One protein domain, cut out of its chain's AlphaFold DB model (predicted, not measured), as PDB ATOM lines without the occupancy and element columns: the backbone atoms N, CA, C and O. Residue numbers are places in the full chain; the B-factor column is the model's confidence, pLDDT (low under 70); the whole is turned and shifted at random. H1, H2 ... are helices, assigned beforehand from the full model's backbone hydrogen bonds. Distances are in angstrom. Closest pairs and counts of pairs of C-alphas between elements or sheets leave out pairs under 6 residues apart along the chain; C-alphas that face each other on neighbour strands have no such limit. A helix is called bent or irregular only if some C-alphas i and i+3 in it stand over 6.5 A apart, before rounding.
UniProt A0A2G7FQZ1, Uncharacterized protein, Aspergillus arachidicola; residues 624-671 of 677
ATOM      1  N   PRO A 624     198.114 184.626 193.854       83.00
ATOM      2  CA  PRO A 624     196.983 183.734 193.647       83.00
ATOM      3  C   PRO A 624     196.542 183.089 194.974       83.00
ATOM      4  O   PRO A 624     197.374 182.912 195.864       83.00
ATOM      5  N   PRO A 625     195.277 182.635 195.094       85.38
ATOM      6  CA  PRO A 625     194.747 182.066 196.340       85.38
ATOM      7  C   PRO A 625     195.578 180.916 196.922       85.38
ATOM      8  O   PRO A 625     195.651 180.761 198.131       85.38
ATOM      9  N   ARG A 626     196.252 180.137 196.066       84.75
ATOM     10  CA  ARG A 626     197.139 179.035 196.476       84.75
ATOM     11  C   ARG A 626     198.411 179.473 197.223       84.75
ATOM     12  O   ARG A 626     199.128 178.608 197.708       84.75
ATOM     13  N   SER A 627     198.720 180.769 197.209       87.38
ATOM     14  CA  SER A 627     199.917 181.399 197.779       87.38
ATOM     15  C   SER A 627     199.528 182.590 198.669       87.38
ATOM     16  O   SER A 627     200.290 183.546 198.794       87.38
ATOM     17  N   SER A 628     198.313 182.590 199.220       84.81
ATOM     18  CA  SER A 628     197.757 183.731 199.959       84.81
ATOM     19  C   SER A 628     198.533 184.057 201.241       84.81
ATOM     20  O   SER A 628     198.661 185.218 201.618       84.81
ATOM     21  N   GLU A 629     199.132 183.039 201.845       83.06
ATOM     22  CA  GLU A 629     199.947 183.061 203.055       83.06
ATOM     23  C   GLU A 629     201.239 183.869 202.855       83.06
ATOM     24  O   GLU A 629     201.750 184.492 203.786       83.06
ATOM     25  N   LEU A 630     201.731 183.926 201.610       83.38
ATOM     26  CA  LEU A 630     202.908 184.700 201.223       83.38
ATOM     27  C   LEU A 630     202.614 186.195 201.041       83.38
ATOM     28  O   LEU A 630     203.543 186.999 201.025       83.38
ATOM     29  N   GLN A 631     201.339 186.587 200.918       83.50
ATOM     30  CA  GLN A 631     200.952 187.973 200.629       83.50
ATOM     31  C   GLN A 631     201.479 188.942 201.690       83.50
ATOM     32  O   GLN A 631     201.832 190.076 201.364       83.50
ATOM     33  N   GLN A 632     201.576 188.474 202.938       77.50
ATOM     34  CA  GLN A 632     202.052 189.281 204.053       77.50
ATOM     35  C   GLN A 632     203.509 189.722 203.933       77.50
ATOM     36  O   GLN A 632     203.860 190.786 204.429       77.50
ATOM     37  N   TYR A 633     204.323 188.943 203.223       76.62
ATOM     38  CA  TYR A 633     205.734 189.234 202.982       76.62
ATOM     39  C   TYR A 633     205.947 190.072 201.721       76.62
ATOM     40  O   TYR A 633     207.078 190.291 201.326       76.62
ATOM     41  N   LEU A 634     204.877 190.513 201.047       75.50
ATOM     42  CA  LEU A 634     204.956 191.505 199.971       75.50
ATOM     43  C   LEU A 634     204.546 192.905 200.447       75.50
ATOM     44  O   LEU A 634     204.670 193.871 199.688       75.50
ATOM     45  N   TRP A 635     204.027 193.032 201.673       70.94
ATOM     46  CA  TRP A 635     203.600 194.312 202.227       70.94
ATOM     47  C   TRP A 635     204.792 195.175 202.629       70.94
ATOM     48  O   TRP A 635     205.268 195.118 203.755       70.94
ATOM     49  N   ARG A 636     205.181 196.090 201.736       64.75
ATOM     50  CA  ARG A 636     206.005 197.248 202.101       64.75
ATOM     51  C   ARG A 636     205.162 198.252 202.877       64.75
ATOM     52  O   ARG A 636     204.606 199.202 202.313       64.75
ATOM     53  N   LEU A 637     205.005 197.996 204.170       60.44
ATOM     54  CA  LEU A 637     204.404 198.963 205.069       60.44
ATOM     55  C   LEU A 637     205.442 200.018 205.406       60.44
ATOM     56  O   LEU A 637     206.485 199.744 205.985       60.44
ATOM     57  N   ALA A 638     205.076 201.257 205.126       55.44
ATOM     58  CA  ALA A 638     205.783 202.456 205.535       55.44
ATOM     59  C   ALA A 638     206.067 202.510 207.065       55.44
ATOM     60  O   ALA A 638     206.983 203.203 207.511       55.44
ATOM     61  N   VAL A 639     205.290 201.763 207.864       54.81
ATOM     62  CA  VAL A 639     205.395 201.617 209.329       54.81
ATOM     63  C   VAL A 639     206.322 200.458 209.751       54.81
ATOM     64  O   VAL A 639     206.814 200.445 210.878       54.81
ATOM     65  N   MET A 640     206.598 199.499 208.859       60.75
ATOM     66  CA  MET A 640     207.501 198.361 209.089       60.75
ATOM     67  C   MET A 640     208.548 198.279 207.964       60.75
ATOM     68  O   MET A 640     208.476 197.390 207.121       60.75
ATOM     69  N   PRO A 641     209.530 199.199 207.938       56.53
ATOM     70  CA  PRO A 641     210.531 199.261 206.868       56.53
ATOM     71  C   PRO A 641     211.460 198.037 206.833       56.53
ATOM     72  O   PRO A 641     212.041 197.734 205.797       56.53
ATOM     73  N   ASN A 642     211.590 197.335 207.963       58.31
ATOM     74  CA  ASN A 642     212.263 196.048 208.061       58.31
ATOM     75  C   ASN A 642     211.170 194.993 208.261       58.31
ATOM     76  O   ASN A 642     210.580 194.935 209.340       58.31
ATOM     77  N   ASP A 643     210.887 194.226 207.212       63.00
ATOM     78  CA  ASP A 643     209.940 193.105 207.165       63.00
ATOM     79  C   ASP A 643     210.041 192.130 208.365       63.00
ATOM     80  O   ASP A 643     210.970 192.221 209.178       63.00
ATOM     81  N   PRO A 644     209.100 191.167 208.518       68.06
ATOM     82  CA  PRO A 644     209.163 190.154 209.572       68.06
ATOM     83  C   PRO A 644     210.584 189.583 209.754       68.06
ATOM     84  O   PRO A 644     211.181 189.130 208.777       68.06
ATOM     85  N   PRO A 645     211.142 189.567 210.982       71.69
ATOM     86  CA  PRO A 645     212.520 189.131 211.192       71.69
ATOM     87  C   PRO A 645     212.705 187.669 210.755       71.69
ATOM     88  O   PRO A 645     211.749 186.893 210.859       71.69
ATOM     89  N   PRO A 646     213.925 187.242 210.371       72.12
ATOM     90  CA  PRO A 646     214.184 185.883 209.877       72.12
ATOM     91  C   PRO A 646     213.624 184.776 210.776       72.12
ATOM     92  O   PRO A 646     213.063 183.787 210.315       72.12
ATOM     93  N   ASN A 647     213.701 184.967 212.094       77.38
ATOM     94  CA  ASN A 647     213.181 184.005 213.064       77.38
ATOM     95  C   ASN A 647     211.659 183.824 212.961       77.38
ATOM     96  O   ASN A 647     211.161 182.720 213.170       77.38
ATOM     97  N   LYS A 648     210.921 184.885 212.611       78.19
ATOM     98  CA  LYS A 648     209.472 184.828 212.395       78.19
ATOM     99  C   LYS A 648     209.147 184.027 211.132       78.19
ATOM    100  O   LYS A 648     208.270 183.170 211.185       78.19
ATOM    101  N   VAL A 649     209.907 184.222 210.053       75.19
ATOM    102  CA  VAL A 649     209.818 183.412 208.824       75.19
ATOM    103  C   VAL A 649     210.083 181.933 209.118       75.19
ATOM    104  O   VAL A 649     209.269 181.076 208.776       75.19
ATOM    105  N   ILE A 650     211.168 181.625 209.830       76.56
ATOM    106  CA  ILE A 650     211.518 180.245 210.194       76.56
ATOM    107  C   ILE A 650     210.432 179.621 211.083       76.56
ATOM    108  O   ILE A 650     210.110 178.448 210.919       76.56
ATOM    109  N   SER A 651     209.826 180.388 211.994       79.62
ATOM    110  CA  SER A 651     208.728 179.895 212.837       79.62
ATOM    111  C   SER A 651     207.412 179.663 212.079       79.62
ATOM    112  O   SER A 651     206.602 178.851 212.514       79.62
ATOM    113  N   SER A 652     207.221 180.311 210.924       81.38
ATOM    114  CA  SER A 652     206.046 180.170 210.042       81.38
ATOM    115  C   SER A 652     206.163 179.025 209.023       81.38
ATOM    116  O   SER A 652     205.513 179.033 207.986       81.38
ATOM    117  N   GLN A 653     206.997 178.017 209.297       79.06
ATOM    118  CA  GLN A 653     207.206 176.843 208.432       79.06
ATOM    119  C   GLN A 653     205.913 176.156 207.971       79.06
ATOM    120  O   GLN A 653     205.834 175.665 206.847       79.06
ATOM    121  N   LEU A 654     204.903 176.126 208.842       81.44
ATOM    122  CA  LEU A 654     203.606 175.507 208.567       81.44
ATOM    123  C   LEU A 654     202.771 176.291 207.542       81.44
ATOM    124  O   LEU A 654     201.881 175.704 206.930       81.44
ATOM    125  N   ASP A 655     203.087 177.569 207.330       83.69
ATOM    126  CA  ASP A 655     202.408 178.456 206.381       83.69
ATOM    127  C   ASP A 655     203.009 178.353 204.963       83.69
ATOM    128  O   ASP A 655     202.536 179.001 204.028       83.69
ATOM    129  N   CYS A 656     204.046 177.520 204.780       85.12
ATOM    130  CA  CYS A 656     204.661 177.264 203.482       85.12
ATOM    131  C   CYS A 656     203.639 176.647 202.504       85.12
ATOM    132  O   CYS A 656     203.076 175.578 202.782       85.12
ATOM    133  N   PRO A 657     203.394 177.266 201.332       87.75
ATOM    134  CA  PRO A 657     202.459 176.722 200.361       87.75
ATOM    135  C   PRO A 657     202.880 175.332 199.876       87.75
ATOM    136  O   PRO A 657     204.007 175.121 199.447       87.75
ATOM    137  N   LYS A 658     201.927 174.394 199.808       87.19
ATOM    138  CA  LYS A 658     202.170 172.979 199.440       87.19
ATOM    139  C   LYS A 658     202.850 172.741 198.081       87.19
ATOM    140  O   LYS A 658     203.247 171.618 197.794       87.19
ATOM    141  N   HIS A 659     202.894 173.751 197.219       87.12
ATOM    142  CA  HIS A 659     203.446 173.679 195.864       87.12
ATOM    143  C   HIS A 659     204.846 174.306 195.744       87.12
ATOM    144  O   HIS A 659     205.336 174.442 194.627       87.12
ATOM    145  N   MET A 660     205.443 174.725 196.862       87.19
ATOM    146  CA  MET A 660     206.730 175.412 196.953       87.19
ATOM    147  C   MET A 660     207.641 174.649 197.921       87.19
ATOM    148  O   MET A 660     207.161 174.074 198.901       87.19
ATOM    149  N   SER A 661     208.946 174.617 197.647       88.75
ATOM    150  CA  SER A 661     209.915 174.038 198.583       88.75
ATOM    151  C   SER A 661     210.114 174.954 199.795       88.75
ATOM    152  O   SER A 661     209.876 176.162 199.739       88.75
ATOM    153  N   PHE A 662     210.568 174.402 200.919       85.38
ATOM    154  CA  PHE A 662     210.823 175.231 202.094       85.38
ATOM    155  C   PHE A 662     211.985 176.215 201.868       85.38
ATOM    156  O   PHE A 662     211.955 177.343 202.355       85.38
ATOM    157  N   GLU A 663     212.980 175.832 201.070       85.00
ATOM    158  CA  GLU A 663     214.084 176.704 200.667       85.00
ATOM    159  C   GLU A 663     213.593 177.870 199.798       85.00
ATOM    160  O   GLU A 663     214.001 179.010 200.020       85.00
ATOM    161  N   GLU A 664     212.691 177.609 198.847       84.75
ATOM    162  CA  GLU A 664     212.047 178.645 198.029       84.75
ATOM    163  C   GLU A 664     211.208 179.600 198.890       84.75
ATOM    164  O   GLU A 664     211.274 180.816 198.702       84.75
ATOM    165  N   TYR A 665     210.475 179.063 199.871       86.06
ATOM    166  CA  TYR A 665     209.709 179.848 200.839       86.06
ATOM    167  C   TYR A 665     210.613 180.793 201.632       86.06
ATOM    168  O   TYR A 665     210.353 181.995 201.678       86.06
ATOM    169  N   ILE A 666     211.711 180.281 202.198       83.00
ATOM    170  CA  ILE A 666     212.711 181.092 202.905       83.00
ATOM    171  C   ILE A 666     213.288 182.166 201.979       83.00
ATOM    172  O   ILE A 666     213.329 183.336 202.348       83.00
ATOM    173  N   ALA A 667     213.735 181.792 200.778       81.06
ATOM    174  CA  ALA A 667     214.353 182.731 199.846       81.06
ATOM    175  C   ALA A 667     213.401 183.878 199.469       81.06
ATOM    176  O   ALA A 667     213.816 185.035 199.425       81.06
ATOM    177  N   LEU A 668     212.122 183.573 199.236       79.75
ATOM    178  CA  LEU A 668     211.121 184.557 198.830       79.75
ATOM    179  C   LEU A 668     210.695 185.477 199.983       79.75
ATOM    180  O   LEU A 668     210.583 186.685 199.798       79.75
ATOM    181  N   THR A 669     210.501 184.924 201.180       78.94
ATOM    182  CA  THR A 669     210.122 185.684 202.387       78.94
ATOM    183  C   THR A 669     211.278 186.498 202.975       78.94
ATOM    184  O   THR A 669     211.039 187.485 203.666       78.94
ATOM    185  N   HIS A 670     212.528 186.143 202.664       76.88
ATOM    186  CA  HIS A 670     213.714 186.931 203.007       76.88
ATOM    187  C   HIS A 670     214.154 187.906 201.908       76.88
ATOM    188  O   HIS A 670     215.051 188.708 202.159       76.88
ATOM    189  N   LEU A 671     213.538 187.886 200.718       70.56
ATOM    190  CA  LEU A 671     213.939 188.719 199.572       70.56
ATOM    191  C   LEU A 671     213.968 190.223 199.902       70.56
ATOM    192  O   LEU A 671     214.735 190.980 199.312       70.56
TER     193      LEU A 671
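Overview. This is residues 624 to 671 of the 677 residues of an uncharacterized protein of Aspergillus arachidicola (UniProt A0A2G7FQZ1). Three short helices, H1, H2 and H3, stand at the corners of a loose triangle with few contacts between them, and two loops swing wide at opposite ends to join them. At one end residues 636 to 642, in the link from H1 to H2, stick out; at the other end the link from H2 to H3 turns back round His 659, and the longest axis runs from loop to loop. The printed part has 48 residues with three named helices, in the order H1, H2, H3, and no named strand; the class is all helix, with 24 of the 48 residues in named elements. The whole is compact, with a radius of gyration of the C-alphas of 10.6 A and spans of 31 by 23 by 15 A.

Along the chain. Begin with the longest helix, H1, residues 625 to 634: find C-alpha 625 at (194.747, 182.066, 196.340), from which it runs 14.4 A to C-alpha 634 at (204.956, 191.505, 199.971). H1 is irregular: the C-alphas of Arg 626 and Glu 629 are 8.2 A apart, where a regular helix has about 5 A. Next look for H3, residues 662 to 669, which runs 10.5 A and ends with C-alpha 669 at (210.122, 185.684, 202.387). Between these two along the chain you find H2, residues 646 to 651, 8.6 A long.

Arrangement. Start from H1 and look at Tyr 633 and Thr 669, the closest C-alphas of H1 and H3, 5.7 A apart. H1 and H3 are close but not clearly touching, with 2 pairs of C-alphas within 8 A. They run the same way at a steep tilt of 50 degrees. Go on to H2 and H3, which only just touch, with 3 pairs of C-alphas within 8 A; the closest are those of Val 649 and Thr 669, at 6.8 A. These two run opposite ways at a steep tilt of 46 degrees. H1 and H2 are apart. In H2 and H3 every O i to N i+4 pair is within hydrogen-bond range; in H1 it is 0 of 6, while 5 of its 7 O i to N i+3 pairs are within range.

Size, cuts and confidence. Look for the two C-alphas farthest apart at Val 639 and His 659, 31.1 A from each other. The printed part has no cut. The link from H1 to H2, with 11 residues, is long, and residues 636 to 642 in it stand free; the link from H2 to H3, with 10 residues, is short. In the B-factor column the mean pLDDT of the printed part is 77.3, and residues 636 to 644 are under 70, where the model's confidence is low.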